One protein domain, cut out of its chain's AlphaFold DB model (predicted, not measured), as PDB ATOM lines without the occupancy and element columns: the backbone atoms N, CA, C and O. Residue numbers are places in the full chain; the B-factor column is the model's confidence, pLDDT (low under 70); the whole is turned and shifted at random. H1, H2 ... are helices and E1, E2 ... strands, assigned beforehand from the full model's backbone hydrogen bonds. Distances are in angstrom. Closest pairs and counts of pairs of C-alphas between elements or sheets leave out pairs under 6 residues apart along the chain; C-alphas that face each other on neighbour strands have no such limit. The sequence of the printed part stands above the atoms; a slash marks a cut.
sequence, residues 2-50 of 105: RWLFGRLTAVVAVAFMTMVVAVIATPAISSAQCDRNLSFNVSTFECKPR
ATOM      1  N   ARG A   2      79.084 133.317  77.444       74.12
ATOM      2  CA  ARG A   2      78.615 134.018  78.669       74.12
ATOM      3  C   ARG A   2      78.627 133.179  79.964       74.12
ATOM      4  O   ARG A   2      78.948 133.702  81.022       74.12
ATOM      5  N   TRP A   3      78.342 131.879  79.870       78.75
ATOM      6  CA  TRP A   3      78.380 130.946  81.007       78.75
ATOM      7  C   TRP A   3      79.803 130.660  81.519       78.75
ATOM      8  O   TRP A   3      80.031 130.636  82.725       78.75
ATOM      9  N   LEU A   4      80.769 130.515  80.604       77.56
ATOM     10  CA  LEU A   4      82.184 130.337  80.951       77.56
ATOM     11  C   LEU A   4      82.736 131.602  81.611       77.56
ATOM     12  O   LEU A   4      83.353 131.508  82.665       77.56
ATOM     13  N   PHE A   5      82.433 132.779  81.052       81.81
ATOM     14  CA  PHE A   5      82.818 134.059  81.650       81.81
ATOM     15  C   PHE A   5      82.206 134.258  83.041       81.81
ATOM     16  O   PHE A   5      82.916 134.680  83.943       81.81
ATOM     17  N   GLY A   6      80.936 133.884  83.241       84.06
ATOM     18  CA  GLY A   6      80.279 133.962  84.551       84.06
ATOM     19  C   GLY A   6      80.877 133.024  85.607       84.06
ATOM     20  O   GLY A   6      80.972 133.389  86.775       84.06
ATOM     21  N   ARG A   7      81.319 131.820  85.219       86.31
ATOM     22  CA  ARG A   7      82.035 130.925  86.144       86.31
ATOM     23  C   ARG A   7      83.431 131.434  86.472       86.31
ATOM     24  O   ARG A   7      83.851 131.352  87.620       86.31
ATOM     25  N   LEU A   8      84.131 131.967  85.480       90.94
ATOM     26  CA  LEU A   8      85.493 132.463  85.642       90.94
ATOM     27  C   LEU A   8      85.516 133.702  86.551       90.94
ATOM     28  O   LEU A   8      86.331 133.762  87.466       90.94
ATOM     29  N   THR A   9      84.564 134.629  86.399       88.75
ATOM     30  CA  THR A   9      84.413 135.772  87.317       88.75
ATOM     31  C   THR A   9      84.062 135.341  88.737       88.75
ATOM     32  O   THR A   9      84.612 135.902  89.681       88.75
ATOM     33  N   ALA A  10      83.207 134.330  88.910       90.12
ATOM     34  CA  ALA A  10      82.885 133.799  90.233       90.12
ATOM     35  C   ALA A  10      84.117 133.184  90.919       90.12
ATOM     36  O   ALA A  10      84.366 133.459  92.089       90.12
ATOM     37  N   VAL A  11      84.922 132.406  90.188       89.94
ATOM     38  CA  VAL A  11      86.167 131.817  90.712       89.94
ATOM     39  C   VAL A  11      87.168 132.901  91.107       89.94
ATOM     40  O   VAL A  11      87.743 132.834  92.190       89.94
ATOM     41  N   VAL A  12      87.339 133.923  90.265       92.62
ATOM     42  CA  VAL A  12      88.216 135.063  90.564       92.62
ATOM     43  C   VAL A  12      87.731 135.799  91.812       92.62
ATOM     44  O   VAL A  12      88.522 136.030  92.721       92.62
ATOM     45  N   ALA A  13      86.437 136.109  91.910       92.12
ATOM     46  CA  ALA A  13      85.875 136.782  93.079       92.12
ATOM     47  C   ALA A  13      86.100 135.978  94.368       92.12
ATOM     48  O   ALA A  13      86.524 136.542  95.374       92.12
ATOM     49  N   VAL A  14      85.885 134.659  94.332       92.62
ATOM     50  CA  VAL A  14      86.146 133.782  95.482       92.62
ATOM     51  C   VAL A  14      87.623 133.816  95.871       92.62
ATOM     52  O   VAL A  14      87.924 133.991  97.048       92.62
ATOM     53  N   ALA A  15      88.540 133.716  94.905       91.38
ATOM     54  CA  ALA A  15      89.978 133.750  95.169       91.38
ATOM     55  C   ALA A  15      90.447 135.090  95.767       91.38
ATOM     56  O   ALA A  15      91.283 135.114  96.667       91.38
ATOM     57  N   PHE A  16      89.891 136.213  95.309       90.38
ATOM     58  CA  PHE A  16      90.193 137.518  95.900       90.38
ATOM     59  C   PHE A  16      89.636 137.641  97.319       90.38
ATOM     60  O   PHE A  16      90.336 138.115  98.210       90.38
ATOM     61  N   MET A  17      88.410 137.172  97.556       89.88
ATOM     62  CA  MET A  17      87.803 137.220  98.885       89.88
ATOM     63  C   MET A  17      88.563 136.357  99.894       89.88
ATOM     64  O   MET A  17      88.771 136.796 101.021       89.88
ATOM     65  N   THR A  18      89.037 135.169  99.508       79.56
ATOM     66  CA  THR A  18      89.863 134.340 100.400       79.56
ATOM     67  C   THR A  18      91.201 135.002 100.714       79.56
ATOM     68  O   THR A  18      91.640 134.963 101.862       79.56
ATOM     69  N   MET A  19      91.827 135.659  99.734       82.06
ATOM     70  CA  MET A  19      93.082 136.384  99.935       82.06
ATOM     71  C   MET A  19      92.901 137.586 100.875       82.06
ATOM     72  O   MET A  19      93.703 137.785 101.783       82.06
ATOM     73  N   VAL A  20      91.810 138.341 100.721       83.38
ATOM     74  CA  VAL A  20      91.444 139.447 101.620       83.38
ATOM     75  C   VAL A  20      91.200 138.940 103.042       83.38
ATOM     76  O   VAL A  20      91.754 139.488 103.990       83.38
ATOM     77  N   VAL A  21      90.431 137.858 103.206       81.44
ATOM     78  CA  VAL A  21      90.189 137.251 104.524       81.44
ATOM     79  C   VAL A  21      91.496 136.797 105.169       81.44
ATOM     80  O   VAL A  21      91.677 137.032 106.357       81.44
ATOM     81  N   ALA A  22      92.430 136.216 104.412       76.62
ATOM     82  CA  ALA A  22      93.729 135.809 104.943       76.62
ATOM     83  C   ALA A  22      94.551 136.995 105.479       76.62
ATOM     84  O   ALA A  22      95.155 136.872 106.539       76.62
ATOM     85  N   VAL A  23      94.525 138.148 104.799       72.88
ATOM     86  CA  VAL A  23      95.238 139.370 105.226       72.88
ATOM     87  C   VAL A  23      94.604 140.010 106.465       72.88
ATOM     88  O   VAL A  23      95.310 140.558 107.306       72.88
ATOM     89  N   ILE A  24      93.277 139.954 106.601       69.12
ATOM     90  CA  ILE A  24      92.578 140.546 107.755       69.12
ATOM     91  C   ILE A  24      92.616 139.601 108.966       69.12
ATOM     92  O   ILE A  24      92.692 140.053 110.106       69.12
ATOM     93  N   ALA A  25      92.531 138.289 108.729       64.62
ATOM     94  CA  ALA A  25      92.487 137.278 109.779       64.62
ATOM     95  C   ALA A  25      93.871 136.915 110.325       64.62
ATOM     96  O   ALA A  25      93.944 136.372 111.429       64.62
ATOM     97  N   THR A  26      94.966 137.213 109.611       59.41
ATOM     98  CA  THR A  26      96.278 137.253 110.261       59.41
ATOM     99  C   THR A  26      96.207 138.324 111.338       59.41
ATOM    100  O   THR A  26      95.989 139.487 110.986       59.41
ATOM    101  N   PRO A  27      96.339 137.978 112.632       55.97
ATOM    102  CA  PRO A  27      96.357 138.991 113.666       55.97
ATOM    103  C   PRO A  27      97.514 139.922 113.322       55.97
ATOM    104  O   PRO A  27      98.673 139.516 113.370       55.97
ATOM    105  N   ALA A  28      97.200 141.153 112.921       56.28
ATOM    106  CA  ALA A  28      98.170 142.225 112.940       56.28
ATOM    107  C   ALA A  28      98.493 142.397 114.420       56.28
ATOM    108  O   ALA A  28      97.735 143.044 115.143       56.28
ATOM    109  N   ILE A  29      99.519 141.684 114.893       61.41
ATOM    110  CA  ILE A  29      99.916 141.735 116.290       61.41
ATOM    111  C   ILE A  29     100.355 143.173 116.489       61.41
ATOM    112  O   ILE A  29     101.387 143.594 115.987       61.41
ATOM    113  N   SER A  30      99.506 143.973 117.116       62.22
ATOM    114  CA  SER A  30      99.852 145.347 117.425       62.22
ATOM    115  C   SER A  30     100.977 145.324 118.452       62.22
ATOM    116  O   SER A  30     101.113 144.369 119.221       62.22
ATOM    117  N   SER A  31     101.754 146.401 118.543       64.31
ATOM    118  CA  SER A  31     102.765 146.545 119.595       64.31
ATOM    119  C   SER A  31     102.190 146.317 121.002       64.31
ATOM    120  O   SER A  31     102.915 145.894 121.894       64.31
ATOM    121  N   ALA A  32     100.885 146.552 121.191       67.00
ATOM    122  CA  ALA A  32     100.159 146.316 122.440       67.00
ATOM    123  C   ALA A  32      99.931 144.829 122.786       67.00
ATOM    124  O   ALA A  32      99.603 144.515 123.925       67.00
ATOM    125  N   GLN A  33     100.063 143.925 121.814       77.44
ATOM    126  CA  GLN A  33      99.822 142.486 121.961       77.44
ATOM    127  C   GLN A  33     101.122 141.670 122.021       77.44
ATOM    128  O   GLN A  33     101.064 140.464 122.256       77.44
ATOM    129  N   CYS A  34     102.288 142.293 121.817       81.88
ATOM    130  CA  CYS A  34     103.558 141.610 122.038       81.88
ATOM    131  C   CYS A  34     103.764 141.338 123.531       81.88
ATOM    132  O   CYS A  34     103.567 142.214 124.374       81.88
ATOM    133  N   ASP A  35     104.219 140.124 123.842       83.62
ATOM    134  CA  ASP A  35     104.709 139.783 125.174       83.62
ATOM    135  C   ASP A  35     105.836 140.739 125.606       83.62
ATOM    136  O   ASP A  35     106.608 141.228 124.777       83.62
ATOM    137  N   ARG A  36     105.961 140.987 126.916       79.19
ATOM    138  CA  ARG A  36     106.930 141.931 127.494       79.19
ATOM    139  C   ARG A  36     108.387 141.601 127.146       79.19
ATOM    140  O   ARG A  36     109.224 142.502 127.168       79.19
ATOM    141  N   ASN A  37     108.702 140.340 126.840       84.88
ATOM    142  CA  ASN A  37     110.051 139.910 126.469       84.88
ATOM    143  C   ASN A  37     110.316 139.917 124.949       84.88
ATOM    144  O   ASN A  37     111.411 139.574 124.499       84.88
ATOM    145  N   LEU A  38     109.327 140.304 124.140       87.75
ATOM    146  CA  LEU A  38     109.445 140.398 122.689       87.75
ATOM    147  C   LEU A  38     109.461 141.865 122.249       87.75
ATOM    148  O   LEU A  38     108.828 142.736 122.839       87.75
ATOM    149  N   SER A  39     110.195 142.146 121.182       85.00
ATOM    150  CA  SER A  39     110.176 143.434 120.495       85.00
ATOM    151  C   SER A  39     109.289 143.354 119.259       85.00
ATOM    152  O   SER A  39     109.438 142.436 118.449       85.00
ATOM    153  N   PHE A  40     108.396 144.334 119.109       86.94
ATOM    154  CA  PHE A  40     107.581 144.502 117.911       86.94
ATOM    155  C   PHE A  40     108.403 145.123 116.781       86.94
ATOM    156  O   PHE A  40     108.960 146.210 116.945       86.94
ATOM    157  N   ASN A  41     108.453 144.462 115.627       84.94
ATOM    158  CA  ASN A  41     109.020 145.037 114.420       84.94
ATOM    159  C   ASN A  41     107.917 145.675 113.566       84.94
ATOM    160  O   ASN A  41     107.134 144.974 112.928       84.94
ATOM    161  N   VAL A  42     107.901 147.007 113.504       84.12
ATOM    162  CA  VAL A  42     106.906 147.781 112.742       84.12
ATOM    163  C   VAL A  42     106.954 147.535 111.231       84.12
ATOM    164  O   VAL A  42     105.958 147.774 110.560       84.12
ATOM    165  N   SER A  43     108.084 147.073 110.682       84.75
ATOM    166  CA  SER A  43     108.209 146.830 109.239       84.75
ATOM    167  C   SER A  43     107.684 145.462 108.812       84.75
ATOM    168  O   SER A  43     107.259 145.309 107.671       84.75
ATOM    169  N   THR A  44     107.693 144.477 109.714       82.38
ATOM    170  CA  THR A  44     107.219 143.113 109.428       82.38
ATOM    171  C   THR A  44     105.940 142.749 110.176       82.38
ATOM    172  O   THR A  44     105.366 141.706 109.891       82.38
ATOM    173  N   PHE A  45     105.475 143.598 111.098       82.56
ATOM    174  CA  PHE A  45     104.338 143.344 111.991       82.56
ATOM    175  C   PHE A  45     104.491 142.064 112.834       82.56
ATOM    176  O   PHE A  45     103.512 141.419 113.202       82.56
ATOM    177  N   GLU A  46     105.733 141.704 113.170       85.12
ATOM    178  CA  GLU A  46     106.058 140.505 113.948       85.12
ATOM    179  C   GLU A  46     106.611 140.871 115.329       85.12
ATOM    180  O   GLU A  46     107.423 141.790 115.467       85.12
ATOM    181  N   CYS A  47     106.249 140.092 116.349       86.56
ATOM    182  CA  CYS A  47     106.944 140.097 117.634       86.56
ATOM    183  C   CYS A  47     108.088 139.081 117.585       86.56
ATOM    184  O   CYS A  47     107.855 137.890 117.372       86.56
ATOM    185  N   LYS A  48     109.322 139.527 117.814       86.19
ATOM    186  CA  LYS A  48     110.498 138.647 117.890       86.19
ATOM    187  C   LYS A  48     111.253 138.857 119.195       86.19
ATOM    188  O   LYS A  48     111.172 139.949 119.760       86.19
ATOM    189  N   PRO A  49     111.997 137.847 119.680       87.38
ATOM    190  CA  PRO A  49     112.926 138.046 120.782       87.38
ATOM    191  C   PRO A  49     113.866 139.208 120.479       87.38
ATOM    192  O   PRO A  49     114.300 139.376 119.335       87.38
ATOM    193  N   ARG A  50     114.176 140.009 121.502       82.75
ATOM    194  CA  ARG A  50     115.150 141.086 121.348       82.75
ATOM    195  C   ARG A  50     116.490 140.471 120.917       82.75
ATOM    196  O   ARG A  50     116.909 139.487 121.532       82.75
TER     197      ARG A  50
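AT A GLANCE: This is residues 2 to 50 of the 105 residues of an uncharacterized protein of Mycobacterium sp. 1245801.1 (UniProt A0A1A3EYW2). What does the printed part look like at first sight? It is one long helix, H1, that stands free as a straight shaft, with a small head at its far end made of a two-strand hairpin, E1 and E2, and the loops before it. How much is printed, and in what order? The printed part has 49 residues, with one named helix and then two named strands, H1 E1 E2; the sheet has the order E1 - E2 and is antiparallel, and the class is mixed, helices and strands. How large is its outline? The whole is extended, with a radius of gyration of the C-alphas of 18.1 A, and its C-alphas span 57 by 15 by 12 A, a rod whose length is made largely by H1.

HOW THE PARTS SIT: What stands near H1, residues 2 to 25? Residues 2 to 26 stand free, with no C-alpha 8 or more apart along the chain within 10 A. H1 and E2, residues 46 to 49, are apart. Does the backbone of H1 hold its pattern? Every O i to N i+4 pair in H1 is within hydrogen-bond range. How do E1, residues 38 to 41, and E2 pair? They form a hairpin of antiparallel neighbour strands, at 140 degrees between their directions. The C-alphas of Phe 40 and Cys 47 face each other at 4.5 A; N 39 and O 48 are within hydrogen-bond range at 2.8 A, and N 41 and O 46 at 2.9 A.

IN THESE COORDINATES: Where does H1 lie? It runs 34.2 A from C-alpha 2 at (78.615, 134.018, 78.669) to C-alpha 25 at (92.487, 137.278, 109.779). Where are the strands? E1 is 9.5 A long from Leu 38 to Asn 41, and E2 is 10.0 A long from Glu 46 to Pro 49, ending at C-alpha 49 at (112.926, 138.046, 120.782).

THE WHOLE: How far does it reach? The two C-alphas farthest apart are those of Arg 2 and Asn 37, at 57.5 A. Is the printed part unbroken, and which link is long? It has no cut; the link from H1 to E1 is long, with 12 residues, and that from E1 to E2 is tight. Where is confidence low? The mean pLDDT of the printed part is 80.4, and residues 24 to 32 are under 70.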